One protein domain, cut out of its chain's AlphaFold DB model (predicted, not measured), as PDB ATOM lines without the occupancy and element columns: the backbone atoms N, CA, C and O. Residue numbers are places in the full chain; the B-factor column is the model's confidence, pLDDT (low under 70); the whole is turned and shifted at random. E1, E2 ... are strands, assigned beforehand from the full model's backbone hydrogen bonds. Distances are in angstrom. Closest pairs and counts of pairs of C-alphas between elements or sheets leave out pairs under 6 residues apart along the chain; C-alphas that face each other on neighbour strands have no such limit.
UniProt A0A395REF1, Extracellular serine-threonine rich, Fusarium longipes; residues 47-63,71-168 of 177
ATOM      1  N   VAL A  47      27.755 -50.737 -35.569       59.94
ATOM      2  CA  VAL A  47      27.599 -49.288 -35.457       59.94
ATOM      3  C   VAL A  47      28.434 -48.827 -34.265       59.94
ATOM      4  O   VAL A  47      28.516 -49.521 -33.250       59.94
ATOM      5  N   THR A  48      29.072 -47.668 -34.368       60.41
ATOM      6  CA  THR A  48      29.630 -46.971 -33.206       60.41
ATOM      7  C   THR A  48      29.393 -45.477 -33.357       60.41
ATOM      8  O   THR A  48      29.899 -44.827 -34.272       60.41
ATOM      9  N   THR A  49      28.586 -44.933 -32.454       59.66
ATOM     10  CA  THR A  49      28.343 -43.495 -32.318       59.66
ATOM     11  C   THR A  49      29.397 -42.851 -31.420       59.66
ATOM     12  O   THR A  49      29.791 -43.407 -30.397       59.66
ATOM     13  N   LEU A  50      29.884 -41.677 -31.823       65.06
ATOM     14  CA  LEU A  50      30.894 -40.886 -31.120       65.06
ATOM     15  C   LEU A  50      30.550 -39.401 -31.257       65.06
ATOM     16  O   LEU A  50      30.819 -38.779 -32.288       65.06
ATOM     17  N   THR A  51      29.971 -38.814 -30.213       52.09
ATOM     18  CA  THR A  51      29.784 -37.364 -30.135       52.09
ATOM     19  C   THR A  51      31.113 -36.705 -29.764       52.09
ATOM     20  O   THR A  51      31.830 -37.174 -28.883       52.09
ATOM     21  N   THR A  52      31.477 -35.630 -30.457       51.59
ATOM     22  CA  THR A  52      32.740 -34.895 -30.285       51.59
ATOM     23  C   THR A  52      32.485 -33.396 -30.446       51.59
ATOM     24  O   THR A  52      31.744 -32.980 -31.334       51.59
ATOM     25  N   GLN A  53      33.106 -32.562 -29.612       56.59
ATOM     26  CA  GLN A  53      33.050 -31.101 -29.737       56.59
ATOM     27  C   GLN A  53      34.258 -30.582 -30.529       56.59
ATOM     28  O   GLN A  53      35.380 -31.060 -30.345       56.59
ATOM     29  N   SER A  54      34.062 -29.568 -31.375       64.06
ATOM     30  CA  SER A  54      35.182 -28.781 -31.901       64.06
ATOM     31  C   SER A  54      35.870 -27.970 -30.802       64.06
ATOM     32  O   SER A  54      35.239 -27.457 -29.878       64.06
ATOM     33  N   ARG A  55      37.187 -27.771 -30.938       63.72
ATOM     34  CA  ARG A  55      37.914 -26.811 -30.099       63.72
ATOM     35  C   ARG A  55      37.260 -25.424 -30.244       63.72
ATOM     36  O   ARG A  55      37.115 -24.976 -31.383       63.72
ATOM     37  N   PRO A  56      36.897 -24.736 -29.145       57.09
ATOM     38  CA  PRO A  56      36.175 -23.470 -29.212       57.09
ATOM     39  C   PRO A  56      36.939 -22.410 -30.014       57.09
ATOM     40  O   PRO A  56      38.107 -22.123 -29.734       57.09
ATOM     41  N   ILE A  57      36.261 -21.813 -30.994       59.03
ATOM     42  CA  ILE A  57      36.795 -20.726 -31.819       59.03
ATOM     43  C   ILE A  57      36.474 -19.401 -31.124       59.03
ATOM     44  O   ILE A  57      35.318 -19.146 -30.785       59.03
ATOM     45  N   ARG A  58      37.495 -18.558 -30.925       56.06
ATOM     46  CA  ARG A  58      37.331 -17.181 -30.438       56.06
ATOM     47  C   ARG A  58      37.324 -16.196 -31.599       56.06
ATOM     48  O   ARG A  58      38.257 -16.196 -32.399       56.06
ATOM     49  N   THR A  59      36.336 -15.309 -31.612       55.72
ATOM     50  CA  THR A  59      36.247 -14.179 -32.545       55.72
ATOM     51  C   THR A  59      36.176 -12.880 -31.751       55.72
ATOM     52  O   THR A  59      35.257 -12.678 -30.959       55.72
ATOM     53  N   THR A  60      37.152 -11.995 -31.947       50.19
ATOM     54  CA  THR A  60      37.211 -10.668 -31.315       50.19
ATOM     55  C   THR A  60      36.520  -9.631 -32.195       50.19
ATOM     56  O   THR A  60      37.049  -9.289 -33.256       50.19
ATOM     57  N   THR A  61      35.387  -9.086 -31.752       51.25
ATOM     58  CA  THR A  61      34.702  -7.997 -32.465       51.25
ATOM     59  C   THR A  61      34.937  -6.684 -31.722       51.25
ATOM     60  O   THR A  61      34.501  -6.530 -30.582       51.25
ATOM     61  N   PHE A  62      35.645  -5.739 -32.347       48.97
ATOM     62  CA  PHE A  62      35.925  -4.431 -31.750       48.97
ATOM     63  C   PHE A  62      34.893  -3.393 -32.202       48.97
ATOM     64  O   PHE A  62      34.896  -2.959 -33.356       48.97
ATOM     65  N   THR A  63      34.015  -2.984 -31.289       49.75
ATOM     66  CA  THR A  63      33.000  -1.961 -31.557       49.75
ATOM     67  C   THR A  63      33.603  -0.570 -31.361       49.75
ATOM     68  O   THR A  63      34.178  -0.270 -30.316       49.75
ATOM     69  N   THR A  71      33.385  -1.445 -24.940       56.16
ATOM     70  CA  THR A  71      33.010  -2.860 -24.834       56.16
ATOM     71  C   THR A  71      33.767  -3.698 -25.863       56.16
ATOM     72  O   THR A  71      33.564  -3.577 -27.071       56.16
ATOM     73  N   THR A  72      34.648  -4.583 -25.383       58.53
ATOM     74  CA  THR A  72      35.216  -5.648 -26.227       58.53
ATOM     75  C   THR A  72      34.399  -6.914 -26.019       58.53
ATOM     76  O   THR A  72      34.451  -7.502 -24.937       58.53
ATOM     77  N   THR A  73      33.676  -7.355 -27.046       63.06
ATOM     78  CA  THR A  73      32.950  -8.630 -27.005       63.06
ATOM     79  C   THR A  73      33.769  -9.704 -27.711       63.06
ATOM     80  O   THR A  73      33.919  -9.704 -28.936       63.06
ATOM     81  N   GLU A  74      34.318 -10.631 -26.928       64.38
ATOM     82  CA  GLU A  74      34.878 -11.880 -27.440       64.38
ATOM     83  C   GLU A  74      33.748 -12.900 -27.591       64.38
ATOM     84  O   GLU A  74      33.114 -13.271 -26.608       64.38
ATOM     85  N   TYR A  75      33.501 -13.400 -28.796       68.00
ATOM     86  CA  TYR A  75      32.560 -14.500 -29.004       68.00
ATOM     87  C   TYR A  75      33.306 -15.829 -28.957       68.00
ATOM     88  O   TYR A  75      34.302 -16.003 -29.661       68.00
ATOM     89  N   THR A  76      32.821 -16.768 -28.146       72.31
ATOM     90  CA  THR A  76      33.306 -18.153 -28.125       72.31
ATOM     91  C   THR A  76      32.262 -19.059 -28.760       72.31
ATOM     92  O   THR A  76      31.193 -19.267 -28.187       72.31
ATOM     93  N   THR A  77      32.573 -19.612 -29.931       76.19
ATOM     94  CA  THR A  77      31.701 -20.553 -30.647       76.19
ATOM     95  C   THR A  77      32.181 -21.982 -30.430       76.19
ATOM     96  O   THR A  77      33.350 -22.289 -30.667       76.19
ATOM     97  N   SER A  78      31.271 -22.863 -30.014       74.12
ATOM     98  CA  SER A  78      31.482 -24.313 -29.929       74.12
ATOM     99  C   SER A  78      30.452 -25.050 -30.777       74.12
ATOM    100  O   SER A  78      29.277 -24.684 -30.774       74.12
ATOM    101  N   THR A  79      30.873 -26.121 -31.445       77.75
ATOM    102  CA  THR A  79      29.983 -27.000 -32.215       77.75
ATOM    103  C   THR A  79      30.104 -28.421 -31.690       77.75
ATOM    104  O   THR A  79      31.215 -28.893 -31.444       77.75
ATOM    105  N   VAL A  80      28.970 -29.097 -31.532       76.62
ATOM    106  CA  VAL A  80      28.900 -30.513 -31.163       76.62
ATOM    107  C   VAL A  80      28.504 -31.318 -32.398       76.62
ATOM    108  O   VAL A  80      27.565 -30.955 -33.111       76.62
ATOM    109  N   TYR A  81      29.268 -32.374 -32.668       75.75
ATOM    110  CA  TYR A  81      29.109 -33.251 -33.821       75.75
ATOM    111  C   TYR A  81      28.911 -34.687 -33.354       75.75
ATOM    112  O   TYR A  81      29.731 -35.186 -32.582       75.75
ATOM    113  N   THR A  82      27.926 -35.394 -33.896       75.62
ATOM    114  CA  THR A  82      27.810 -36.844 -33.737       75.62
ATOM    115  C   THR A  82      28.383 -37.531 -34.965       75.62
ATOM    116  O   THR A  82      27.901 -37.368 -36.086       75.62
ATOM    117  N   THR A  83      29.443 -38.306 -34.747       75.12
ATOM    118  CA  THR A  83      30.042 -39.176 -35.760       75.12
ATOM    119  C   THR A  83      29.403 -40.553 -35.650       75.12
ATOM    120  O   THR A  83      29.422 -41.156 -34.578       75.12
ATOM    121  N   VAL A  84      28.849 -41.062 -36.747       76.44
ATOM    122  CA  VAL A  84      28.328 -42.427 -36.849       76.44
ATOM    123  C   VAL A  84      29.294 -43.223 -37.713       76.44
ATOM    124  O   VAL A  84      29.449 -42.934 -38.901       76.44
ATOM    125  N   THR A  85      29.949 -44.230 -37.141       74.31
ATOM    126  CA  THR A  85      30.735 -45.189 -37.921       74.31
ATOM    127  C   THR A  85      29.929 -46.468 -38.125       74.31
ATOM    128  O   THR A  85      29.264 -46.960 -37.211       74.31
ATOM    129  N   ARG A  86      29.940 -46.986 -39.355       74.81
ATOM    130  CA  ARG A  86      29.305 -48.250 -39.751       74.81
ATOM    131  C   ARG A  86      30.353 -49.120 -40.433       74.81
ATOM    132  O   ARG A  86      30.867 -48.747 -41.487       74.81
ATOM    133  N   THR A  87      30.657 -50.272 -39.841       75.81
ATOM    134  CA  THR A  87      31.575 -51.260 -40.428       75.81
ATOM    135  C   THR A  87      30.773 -52.365 -41.101       75.81
ATOM    136  O   THR A  87      29.985 -53.042 -40.439       75.81
ATOM    137  N   VAL A  88      30.979 -52.565 -42.404       79.12
ATOM    138  CA  VAL A  88      30.318 -53.624 -43.178       79.12
ATOM    139  C   VAL A  88      31.338 -54.706 -43.511       79.12
ATOM    140  O   VAL A  88      32.330 -54.461 -44.195       79.12
ATOM    141  N   THR A  89      31.085 -55.915 -43.009       73.44
ATOM    142  CA  THR A  89      31.982 -57.080 -43.103       73.44
ATOM    143  C   THR A  89      31.637 -58.038 -44.249       73.44
ATOM    144  O   THR A  89      32.325 -59.038 -44.444       73.44
ATOM    145  N   GLU A  90      30.595 -57.753 -45.038       72.38
ATOM    146  CA  GLU A  90      30.225 -58.566 -46.202       72.38
ATOM    147  C   GLU A  90      30.987 -58.178 -47.476       72.38
ATOM    148  O   GLU A  90      31.039 -57.014 -47.872       72.38
ATOM    149  N   GLY A  91      31.524 -59.179 -48.178       75.00
ATOM    150  CA  GLY A  91      32.203 -58.991 -49.459       75.00
ATOM    151  C   GLY A  91      33.602 -58.396 -49.295       75.00
ATOM    152  O   GLY A  91      34.525 -59.091 -48.874       75.00
ATOM    153  N   ARG A  92      33.779 -57.123 -49.670       75.12
ATOM    154  CA  ARG A  92      35.011 -56.373 -49.378       75.12
ATOM    155  C   ARG A  92      34.749 -55.543 -48.120       75.12
ATOM    156  O   ARG A  92      33.825 -54.734 -48.173       75.12
ATOM    157  N   PRO A  93      35.519 -55.698 -47.029       77.44
ATOM    158  CA  PRO A  93      35.278 -54.932 -45.816       77.44
ATOM    159  C   PRO A  93      35.459 -53.437 -46.088       77.44
ATOM    160  O   PRO A  93      36.471 -53.026 -46.662       77.44
ATOM    161  N   TYR A  94      34.483 -52.630 -45.677       78.12
ATOM    162  CA  TYR A  94      34.554 -51.174 -45.765       78.12
ATOM    163  C   TYR A  94      33.972 -50.512 -44.515       78.12
ATOM    164  O   TYR A  94      33.155 -51.088 -43.794       78.12
ATOM    165  N   VAL A  95      34.422 -49.284 -44.266       83.12
ATOM    166  CA  VAL A  95      33.969 -48.440 -43.161       83.12
ATOM    167  C   VAL A  95      33.341 -47.188 -43.755       83.12
ATOM    168  O   VAL A  95      33.987 -46.481 -44.529       83.12
ATOM    169  N   THR A  96      32.099 -46.911 -43.376       80.88
ATOM    170  CA  THR A  96      31.419 -45.647 -43.672       80.88
ATOM    171  C   THR A  96      31.429 -44.777 -42.424       80.88
ATOM    172  O   THR A  96      31.119 -45.249 -41.329       80.88
ATOM    173  N   THR A  97      31.772 -43.501 -42.589       83.44
ATOM    174  CA  THR A  97      31.792 -42.499 -41.518       83.44
ATOM    175  C   THR A  97      30.871 -41.340 -41.888       83.44
ATOM    176  O   THR A  97      31.169 -40.586 -42.815       83.44
ATOM    177  N   GLU A  98      29.766 -41.188 -41.169       79.19
ATOM    178  CA  GLU A  98      28.851 -40.052 -41.300       79.19
ATOM    179  C   GLU A  98      29.108 -39.062 -40.156       79.19
ATOM    180  O   GLU A  98      29.361 -39.474 -39.025       79.19
ATOM    181  N   VAL A  99      29.051 -37.757 -40.435       83.19
ATOM    182  CA  VAL A  99      29.211 -36.701 -39.422       83.19
ATOM    183  C   VAL A  99      27.991 -35.792 -39.468       83.19
ATOM    184  O   VAL A  99      27.698 -35.176 -40.494       83.19
ATOM    185  N   ILE A 100      27.290 -35.715 -38.344       82.81
ATOM    186  CA  ILE A 100      26.086 -34.911 -38.133       82.81
ATOM    187  C   ILE A 100      26.465 -33.738 -37.223       82.81
ATOM    188  O   ILE A 100      27.235 -33.911 -36.283       82.81
ATOM    189  N   ILE A 101      25.948 -32.539 -37.501       81.50
ATOM    190  CA  ILE A 101      26.043 -31.398 -36.580       81.50
ATOM    191  C   ILE A 101      24.808 -31.438 -35.686       81.50
ATOM    192  O   ILE A 101      23.695 -31.293 -36.193       81.50
ATOM    193  N   ASP A 102      25.002 -31.611 -34.381       76.50
ATOM    194  CA  ASP A 102      23.896 -31.709 -33.425       76.50
ATOM    195  C   ASP A 102      23.408 -30.314 -33.027       76.50
ATOM    196  O   ASP A 102      22.220 -30.004 -33.107       76.50
ATOM    197  N   TYR A 103      24.341 -29.447 -32.618       75.31
ATOM    198  CA  TYR A 103      24.074 -28.044 -32.304       75.31
ATOM    199  C   TYR A 103      25.350 -27.196 -32.298       75.31
ATOM    200  O   TYR A 103      26.469 -27.679 -32.104       75.31
ATOM    201  N   THR A 104      25.158 -25.890 -32.468       79.69
ATOM    202  CA  THR A 104      26.156 -24.855 -32.195       79.69
ATOM    203  C   THR A 104      25.737 -24.061 -30.961       79.69
ATOM    204  O   THR A 104      24.551 -23.860 -30.702       79.69
ATOM    205  N   THR A 105      26.709 -23.587 -30.189       78.38
ATOM    206  CA  THR A 105      26.490 -22.620 -29.110       78.38
ATOM    207  C   THR A 105      27.485 -21.474 -29.241       78.38
ATOM    208  O   THR A 105      28.648 -21.681 -29.594       78.38
ATOM    209  N   VAL A 106      27.003 -20.253 -29.012       76.44
ATOM    210  CA  VAL A 106      27.772 -19.011 -29.122       76.44
ATOM    211  C   VAL A 106      27.658 -18.286 -27.792       76.44
ATOM    212  O   VAL A 106      26.575 -17.844 -27.410       76.44
ATOM    213  N   CYS A 107      28.774 -18.168 -27.084       70.44
ATOM    214  CA  CYS A 107      28.840 -17.534 -25.775       70.44
ATOM    215  C   CYS A 107      29.535 -16.168 -25.911       70.44
ATOM    216  O   CYS A 107      30.734 -16.140 -26.217       70.44
ATOM    217  N   PRO A 108      28.824 -15.038 -25.729       67.75
ATOM    218  CA  PRO A 108      29.451 -13.725 -25.667       67.75
ATOM    219  C   PRO A 108      30.195 -13.559 -24.336       67.75
ATOM    220  O   PRO A 108      29.644 -13.788 -23.263       67.75
ATOM    221  N   ILE A 109      31.454 -13.140 -24.412       65.12
ATOM    222  CA  ILE A 109      32.308 -12.800 -23.276       65.12
ATOM    223  C   ILE A 109      32.594 -11.301 -23.378       65.12
ATOM    224  O   ILE A 109      33.530 -10.868 -24.057       65.12
ATOM    225  N   THR A 110      31.754 -10.497 -22.731       65.00
ATOM    226  CA  THR A 110      31.896  -9.039 -22.719       65.00
ATOM    227  C   THR A 110      32.939  -8.625 -21.684       65.00
ATOM    228  O   THR A 110      32.742  -8.793 -20.481       65.00
ATOM    229  N   LYS A 111      34.049  -8.040 -22.139       59.25
ATOM    230  CA  LYS A 111      35.014  -7.345 -21.277       59.25
ATOM    231  C   LYS A 111      34.683  -5.854 -21.269       59.25
ATOM    232  O   LYS A 111      35.034  -5.131 -22.203       59.25
ATOM    233  N   THR A 112      34.015  -5.409 -20.208       56.94
ATOM    234  CA  THR A 112      33.677  -3.997 -19.973       56.94
ATOM    235  C   THR A 112      34.718  -3.343 -19.070       56.94
ATOM    236  O   THR A 112      34.898  -3.758 -17.925       56.94
ATOM    237  N   ILE A 113      35.379  -2.290 -19.554       57.72
ATOM    238  CA  ILE A 113      36.286  -1.472 -18.736       57.72
ATOM    239  C   ILE A 113      35.474  -0.350 -18.070       57.72
ATOM    240  O   ILE A 113      35.499   0.792 -18.514       57.72
ATOM    241  N   HIS A 114      34.778  -0.717 -16.988       55.19
ATOM    242  CA  HIS A 114      33.942   0.135 -16.125       55.19
ATOM    243  C   HIS A 114      32.677   0.787 -16.754       55.19
ATOM    244  O   HIS A 114      32.682   1.175 -17.921       55.19
ATOM    245  N   PRO A 115      31.598   0.973 -15.958       53.72
ATOM    246  CA  PRO A 115      31.314   0.254 -14.707       53.72
ATOM    247  C   PRO A 115      31.154  -1.259 -14.976       53.72
ATOM    248  O   PRO A 115      30.922  -1.652 -16.122       53.72
ATOM    249  N   PRO A 116      31.335  -2.137 -13.974       55.16
ATOM    250  CA  PRO A 116      31.154  -3.570 -14.184       55.16
ATOM    251  C   PRO A 116      29.669  -3.885 -14.461       55.16
ATOM    252  O   PRO A 116      28.815  -3.423 -13.702       55.16
ATOM    253  N   PRO A 117      29.332  -4.663 -15.507       57.78
ATOM    254  CA  PRO A 117      27.982  -5.194 -15.664       57.78
ATOM    255  C   PRO A 117      27.689  -6.180 -14.528       57.78
ATOM    256  O   PRO A 117      28.550  -6.986 -14.163       57.78
ATOM    257  N   MET A 118      26.478  -6.128 -13.974       58.62
ATOM    258  CA  MET A 118      26.055  -7.066 -12.934       58.62
ATOM    259  C   MET A 118      25.863  -8.455 -13.556       58.62
ATOM    260  O   MET A 118      25.018  -8.636 -14.433       58.62
ATOM    261  N   THR A 119      26.639  -9.443 -13.104       58.91
ATOM    262  CA  THR A 119      26.386 -10.859 -13.406       58.91
ATOM    263  C   THR A 119      25.399 -11.409 -12.386       58.91
ATOM    264  O   THR A 119      25.793 -11.793 -11.284       58.91
ATOM    265  N   THR A 120      24.118 -11.396 -12.738       61.28
ATOM    266  CA  THR A 120      23.011 -11.891 -11.906       61.28
ATOM    267  C   THR A 120      22.815 -13.401 -12.036       61.28
ATOM    268  O   THR A 120      22.513 -14.066 -11.046       61.28
ATOM    269  N   GLU A 121      23.044 -13.959 -13.228       71.31
ATOM    270  CA  GLU A 121      22.767 -15.361 -13.554       71.31
ATOM    271  C   GLU A 121      23.937 -16.061 -14.273       71.31
ATOM    272  O   GLU A 121      24.797 -15.434 -14.897       71.31
ATOM    273  N   TYR A 122      23.951 -17.399 -14.217       76.31
ATOM    274  CA  TYR A 122      24.928 -18.253 -14.898       76.31
ATOM    275  C   TYR A 122      24.237 -19.433 -15.589       76.31
ATOM    276  O   TYR A 122      23.605 -20.265 -14.936       76.31
ATOM    277  N   THR A 123      24.440 -19.576 -16.897       79.94
ATOM    278  CA  THR A 123      24.031 -20.774 -17.644       79.94
ATOM    279  C   THR A 123      25.095 -21.854 -17.498       79.94
ATOM    280  O   THR A 123      26.263 -21.614 -17.803       79.94
ATOM    281  N   THR A 124      24.703 -23.065 -17.096       82.44
ATOM    282  CA  THR A 124      25.580 -24.248 -17.123       82.44
ATOM    283  C   THR A 124      25.118 -25.214 -18.208       82.44
ATOM    284  O   THR A 124      23.965 -25.639 -18.201       82.44
ATOM    285  N   SER A 125      26.027 -25.591 -19.107       79.06
ATOM    286  CA  SER A 125      25.771 -26.551 -20.185       79.06
ATOM    287  C   SER A 125      26.717 -27.744 -20.064       79.06
ATOM    288  O   SER A 125      27.938 -27.577 -20.059       79.06
ATOM    289  N   THR A 126      26.159 -28.952 -20.006       80.81
ATOM    290  CA  THR A 126      26.911 -30.218 -19.982       80.81
ATOM    291  C   THR A 126      26.767 -30.919 -21.320       80.81
ATOM    292  O   THR A 126      25.650 -31.052 -21.821       80.81
ATOM    293  N   VAL A 127      27.876 -31.399 -21.884       76.81
ATOM    294  CA  VAL A 127      27.866 -32.120 -23.160       76.81
ATOM    295  C   VAL A 127      28.265 -33.570 -22.945       76.81
ATOM    296  O   VAL A 127      29.323 -33.882 -22.397       76.81
ATOM    297  N   TYR A 128      27.377 -34.451 -23.386       75.31
ATOM    298  CA  TYR A 128      27.489 -35.898 -23.284       75.31
ATOM    299  C   TYR A 128      27.823 -36.477 -24.662       75.31
ATOM    300  O   TYR A 128      27.345 -35.969 -25.676       75.31
ATOM    301  N   THR A 129      28.598 -37.558 -24.697       74.19
ATOM    302  CA  THR A 129      28.651 -38.471 -25.842       74.19
ATOM    303  C   THR A 129      27.897 -39.744 -25.520       74.19
ATOM    304  O   THR A 129      28.043 -40.303 -24.432       74.19
ATOM    305  N   THR A 130      27.150 -40.227 -26.504       76.44
ATOM    306  CA  THR A 130      26.460 -41.513 -26.453       76.44
ATOM    307  C   THR A 130      27.161 -42.469 -27.404       76.44
ATOM    308  O   THR A 130      27.236 -42.187 -28.600       76.44
ATOM    309  N   LYS A 131      27.671 -43.589 -26.885       74.25
ATOM    310  CA  LYS A 131      28.200 -44.688 -27.699       74.25
ATOM    311  C   LYS A 131      27.233 -45.856 -27.648       74.25
ATOM    312  O   LYS A 131      27.080 -46.476 -26.600       74.25
ATOM    313  N   THR A 132      26.631 -46.192 -28.775       75.69
ATOM    314  CA  THR A 132      25.881 -47.439 -28.938       75.69
ATOM    315  C   THR A 132      26.754 -48.437 -29.685       75.69
ATOM    316  O   THR A 132      27.376 -48.075 -30.685       75.69
ATOM    317  N   TYR A 133      26.808 -49.677 -29.198       73.06
ATOM    318  CA  TYR A 133      27.462 -50.798 -29.872       73.06
ATOM    319  C   TYR A 133      26.633 -52.078 -29.729       73.06
ATOM    320  O   TYR A 133      26.043 -52.352 -28.684       73.06
ATOM    321  N   THR A 134      26.592 -52.879 -30.789       77.06
ATOM    322  CA  THR A 134      25.876 -54.159 -30.807       77.06
ATOM    323  C   THR A 134      26.819 -55.286 -30.397       77.06
ATOM    324  O   THR A 134      27.845 -55.498 -31.044       77.06
ATOM    325  N   VAL A 135      26.476 -56.030 -29.345       74.81
ATOM    326  CA  VAL A 135      27.210 -57.236 -28.947       74.81
ATOM    327  C   VAL A 135      26.645 -58.426 -29.720       74.81
ATOM    328  O   VAL A 135      25.472 -58.777 -29.575       74.81
ATOM    329  N   THR A 136      27.482 -59.022 -30.569       72.06
ATOM    330  CA  THR A 136      27.132 -60.142 -31.461       72.06
ATOM    331  C   THR A 136      27.901 -61.427 -31.155       72.06
ATOM    332  O   THR A 136      27.607 -62.461 -31.745       72.06
ATOM    333  N   GLU A 137      28.894 -61.361 -30.268       69.00
ATOM    334  CA  GLU A 137      29.764 -62.475 -29.890       69.00
ATOM    335  C   GLU A 137      29.711 -62.705 -28.379       69.00
ATOM    336  O   GLU A 137      29.505 -61.780 -27.591       69.00
ATOM    337  N   CYS A 138      29.894 -63.960 -27.983       67.50
ATOM    338  CA  CYS A 138      29.808 -64.404 -26.599       67.50
ATOM    339  C   CYS A 138      31.206 -64.561 -25.988       67.50
ATOM    340  O   CYS A 138      32.177 -64.766 -26.720       67.50
ATOM    341  N   PRO A 139      31.336 -64.547 -24.650       73.44
ATOM    342  CA  PRO A 139      32.606 -64.866 -24.013       73.44
ATOM    343  C   PRO A 139      33.083 -66.280 -24.401       73.44
ATOM    344  O   PRO A 139      32.266 -67.203 -24.424       73.44
ATOM    345  N   PRO A 140      34.389 -66.497 -24.649       66.81
ATOM    346  CA  PRO A 140      34.907 -67.730 -25.263       66.81
ATOM    347  C   PRO A 140      34.767 -68.996 -24.398       66.81
ATOM    348  O   PRO A 140      35.069 -70.095 -24.856       66.81
ATOM    349  N   TRP A 141      34.303 -68.861 -23.153       75.25
ATOM    350  CA  TRP A 141      33.957 -69.966 -22.256       75.25
ATOM    351  C   TRP A 141      32.498 -70.445 -22.384       75.25
ATOM    352  O   TRP A 141      32.107 -71.373 -21.678       75.25
ATOM    353  N   VAL A 142      31.687 -69.847 -23.266       77.06
ATOM    354  CA  VAL A 142      30.293 -70.254 -23.516       77.06
ATOM    355  C   VAL A 142      30.187 -70.975 -24.864       77.06
ATOM    356  O   VAL A 142      30.193 -70.347 -25.919       77.06
ATOM    357  N   GLN A 143      30.077 -72.306 -24.828       65.94
ATOM    358  CA  GLN A 143      29.668 -73.113 -25.987       65.94
ATOM    359  C   GLN A 143      28.178 -72.876 -26.295       65.94
ATOM    360  O   GLN A 143      27.389 -72.691 -25.368       65.94
ATOM    361  N   ASP A 144      27.804 -72.889 -27.579       64.38
ATOM    362  CA  ASP A 144      26.422 -72.792 -28.087       64.38
ATOM    363  C   ASP A 144      25.538 -71.724 -27.416       64.38
ATOM    364  O   ASP A 144      24.386 -71.951 -27.037       64.38
ATOM    365  N   CYS A 145      26.061 -70.500 -27.311       62.31
ATOM    366  CA  CYS A 145      25.257 -69.351 -26.920       62.31
ATOM    367  C   CYS A 145      24.214 -69.004 -28.006       62.31
ATOM    368  O   CYS A 145      24.489 -68.285 -28.965       62.31
ATOM    369  N   GLY A 146      22.975 -69.472 -27.836       64.69
ATOM    370  CA  GLY A 146      21.824 -69.112 -28.680       64.69
ATOM    371  C   GLY A 146      21.343 -67.668 -28.477       64.69
ATOM    372  O   GLY A 146      20.161 -67.448 -28.217       64.69
ATOM    373  N   TYR A 147      22.254 -66.693 -28.511       66.25
ATOM    374  CA  TYR A 147      21.993 -65.312 -28.121       66.25
ATOM    375  C   TYR A 147      21.494 -64.457 -29.291       66.25
ATOM    376  O   TYR A 147      22.020 -64.504 -30.402       66.25
ATOM    377  N   ILE A 148      20.485 -63.631 -29.019       64.69
ATOM    378  CA  ILE A 148      20.019 -62.584 -29.932       64.69
ATOM    379  C   ILE A 148      20.964 -61.381 -29.757       64.69
ATOM    380  O   ILE A 148      21.257 -61.032 -28.610       64.69
ATOM    381  N   PRO A 149      21.453 -60.736 -30.835       70.12
ATOM    382  CA  PRO A 149      22.331 -59.576 -30.710       70.12
ATOM    383  C   PRO A 149      21.642 -58.457 -29.923       70.12
ATOM    384  O   PRO A 149      20.486 -58.129 -30.194       70.12
ATOM    385  N   TYR A 150      22.355 -57.871 -28.961       70.75
ATOM    386  CA  TYR A 150      21.822 -56.820 -28.095       70.75
ATOM    387  C   TYR A 150      22.633 -55.532 -28.215       70.75
ATOM    388  O   TYR A 150      23.861 -55.549 -28.312       70.75
ATOM    389  N   GLU A 151      21.943 -54.395 -28.207       80.62
ATOM    390  CA  GLU A 151      22.581 -53.082 -28.195       80.62
ATOM    391  C   GLU A 151      22.916 -52.675 -26.760       80.62
ATOM    392  O   GLU A 151      22.055 -52.660 -25.881       80.62
ATOM    393  N   THR A 152      24.176 -52.322 -26.527       78.25
ATOM    394  CA  THR A 152      24.621 -51.653 -25.303       78.25
ATOM    395  C   THR A 152      24.824 -50.177 -25.616       78.25
ATOM    396  O   THR A 152      25.356 -49.839 -26.671       78.25
ATOM    397  N   THR A 153      24.393 -49.290 -24.717       81.12
ATOM    398  CA  THR A 153      24.581 -47.841 -24.864       81.12
ATOM    399  C   THR A 153      25.292 -47.269 -23.641       81.12
ATOM    400  O   THR A 153      24.757 -47.306 -22.535       81.12
ATOM    401  N   GLU A 154      26.489 -46.724 -23.851       77.12
ATOM    402  CA  GLU A 154      27.244 -45.951 -22.864       77.12
ATOM    403  C   GLU A 154      26.952 -44.456 -23.028       77.12
ATOM    404  O   GLU A 154      26.895 -43.947 -24.150       77.12
ATOM    405  N   VAL A 155      26.856 -43.727 -21.914       82.81
ATOM    406  CA  VAL A 155      26.811 -42.258 -21.899       82.81
ATOM    407  C   VAL A 155      27.996 -41.746 -21.088       82.81
ATOM    408  O   VAL A 155      28.176 -42.131 -19.934       82.81
ATOM    409  N   ILE A 156      28.810 -40.881 -21.690       82.25
ATOM    410  CA  ILE A 156      30.044 -40.347 -21.100       82.25
ATOM    411  C   ILE A 156      29.980 -38.818 -21.152       82.25
ATOM    412  O   ILE A 156      29.650 -38.244 -22.188       82.25
ATOM    413  N   ILE A 157      30.302 -38.137 -20.052       82.31
ATOM    414  CA  ILE A 157      30.417 -36.670 -20.037       82.31
ATOM    415  C   ILE A 157      31.727 -36.283 -20.731       82.31
ATOM    416  O   ILE A 157      32.791 -36.749 -20.330       82.31
ATOM    417  N   LEU A 158      31.658 -35.422 -21.749       76.62
ATOM    418  CA  LEU A 158      32.846 -34.869 -22.405       76.62
ATOM    419  C   LEU A 158      33.398 -33.672 -21.621       76.62
ATOM    420  O   LEU A 158      34.590 -33.610 -21.338       76.62
ATOM    421  N   TYR A 159      32.529 -32.714 -21.290       76.25
ATOM    422  CA  TYR A 159      32.866 -31.506 -20.534       76.25
ATOM    423  C   TYR A 159      31.603 -30.801 -20.018       76.25
ATOM    424  O   TYR A 159      30.483 -31.028 -20.489       76.25
ATOM    425  N   THR A 160      31.815 -29.887 -19.075       81.75
ATOM    426  CA  THR A 160      30.858 -28.860 -18.656       81.75
ATOM    427  C   THR A 160      31.391 -27.481 -19.044       81.75
ATOM    428  O   THR A 160      32.602 -27.262 -19.098       81.75
ATOM    429  N   THR A 161      30.499 -26.536 -19.328       79.94
ATOM    430  CA  THR A 161      30.837 -25.118 -19.495       79.94
ATOM    431  C   THR A 161      29.867 -24.260 -18.693       79.94
ATOM    432  O   THR A 161      28.675 -24.558 -18.634       79.94
ATOM    433  N   VAL A 162      30.384 -23.196 -18.078       77.25
ATOM    434  CA  VAL A 162      29.604 -22.219 -17.310       77.25
ATOM    435  C   VAL A 162      29.784 -20.859 -17.970       77.25
ATOM    436  O   VAL A 162      30.912 -20.406 -18.170       77.25
ATOM    437  N   CYS A 163      28.673 -20.225 -18.321       76.69
ATOM    438  CA  CYS A 163      28.634 -18.983 -19.078       76.69
ATOM    439  C   CYS A 163      27.865 -17.929 -18.265       76.69
ATOM    440  O   CYS A 163      26.683 -18.146 -17.993       76.69
ATOM    441  N   PRO A 164      28.496 -16.811 -17.855       71.88
ATOM    442  CA  PRO A 164      27.791 -15.735 -17.168       71.88
ATOM    443  C   PRO A 164      26.775 -15.074 -18.102       71.88
ATOM    444  O   PRO A 164      27.049 -14.875 -19.289       71.88
ATOM    445  N   ILE A 165      25.626 -14.706 -17.547       72.00
ATOM    446  CA  ILE A 165      24.679 -13.783 -18.170       72.00
ATOM    447  C   ILE A 165      24.974 -12.388 -17.609       72.00
ATOM    448  O   ILE A 165      25.297 -12.234 -16.430       72.00
ATOM    449  N   TYR A 166      24.899 -11.374 -18.468       67.88
ATOM    450  CA  TYR A 166      25.092  -9.975 -18.098       67.88
ATOM    451  C   TYR A 166      23.779  -9.225 -18.303       67.88
ATOM    452  O   TYR A 166      23.268  -9.193 -19.423       67.88
ATOM    453  N   GLU A 167      23.267  -8.592 -17.251       63.50
ATOM    454  CA  GLU A 167      22.199  -7.603 -17.385       63.50
ATOM    455  C   GLU A 167      22.797  -6.229 -17.715       63.50
ATOM    456  O   GLU A 167      23.803  -5.807 -17.134       63.50
ATOM    457  N   GLU A 168      22.181  -5.520 -18.661       65.00
ATOM    458  CA  GLU A 168      22.508  -4.121 -18.928       65.00
ATOM    459  C   GLU A 168      21.803  -3.241 -17.878       65.00
ATOM    460  O   GLU A 168      20.588  -3.372 -17.698       65.00
TER     461      GLU A 168
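This is residues 47 to 63 and 71 to 168 of the 177 residues of the protein "Extracellular serine-threonine rich" of Fusarium longipes (UniProt A0A395REF1). This is a long, thin sandwich: two strand hairpins, E3 with E4 and E5 with E6, run lengthwise in two sheets that face each other with their strands nearly in line. E1 and E2 follow one another along the edge of E3 away from E4, and residues 139 to 144, in the loop from E5 to E6, stick out beyond one end. The printed part has 115 residues with six named strands, E1 to E6 in chain order, and no named helix; the class is all strand. E1 to E4 make a branched sheet and E5 and E6 a second sheet, with antiparallel neighbours in both. The whole is extended, with a radius of gyration of the C-alphas of 22.2 A and spans of 74 by 30 by 17 A, only just a rod.

E3, residues 71 to 88, is the strand with three neighbours in the twisted larger sheet. E4, residues 94 to 112, forms a hairpin with it at 167 degrees between directions; N 76 and O 107 are 2.9 A apart, within hydrogen-bond range. On the other side of E3 lie two edge strands in staggered pairing. E1, residues 47 to 53, is antiparallel to E3 at 170 degrees, with N 50 and O 83 at 2.8 A. E2, residues 57 to 62, is antiparallel to E3 at 157 degrees, with N 59 and O 75 at 2.9 A. The second sheet is the hairpin of E5, residues 118 to 135, and E6, residues 150 to 167, at 168 degrees, with N 129 and O 156 at 2.8 A. The two sheets form a sandwich, two sheets face to face, their best planes 10 degrees apart. E1 and E5 have 18 pairs of C-alphas within 8 A, the closest those of Thr 51 and Thr 129 at 4.6 A. E3 and E5 are near each other, while E2 is apart from E5 and E6.

E3 is 54.0 A from first to last C-alpha, E4 53.8 A, E5 52.7 A and E6 50.4 A; E1 is 19.8 A and E2 16.3 A. E1 begins at C-alpha 47 (27.599, -49.288, -35.457). E4 ends at C-alpha 112 (33.677, -3.997, -19.973), and E6 at C-alpha 167 (22.199, -7.603, -17.385).

The C-alphas farthest apart, of Pro 115 and Asp 144, are 74.4 A apart. Residues 64 to 70 are not printed; C-alphas 63 and 71 are 6.8 A apart across this cut. The link E5 to E6, residues 136 to 149, is long. Mean pLDDT of the printed part is 70.1; 47 residues are under 70, among them 47 to 63 and 108 to 120.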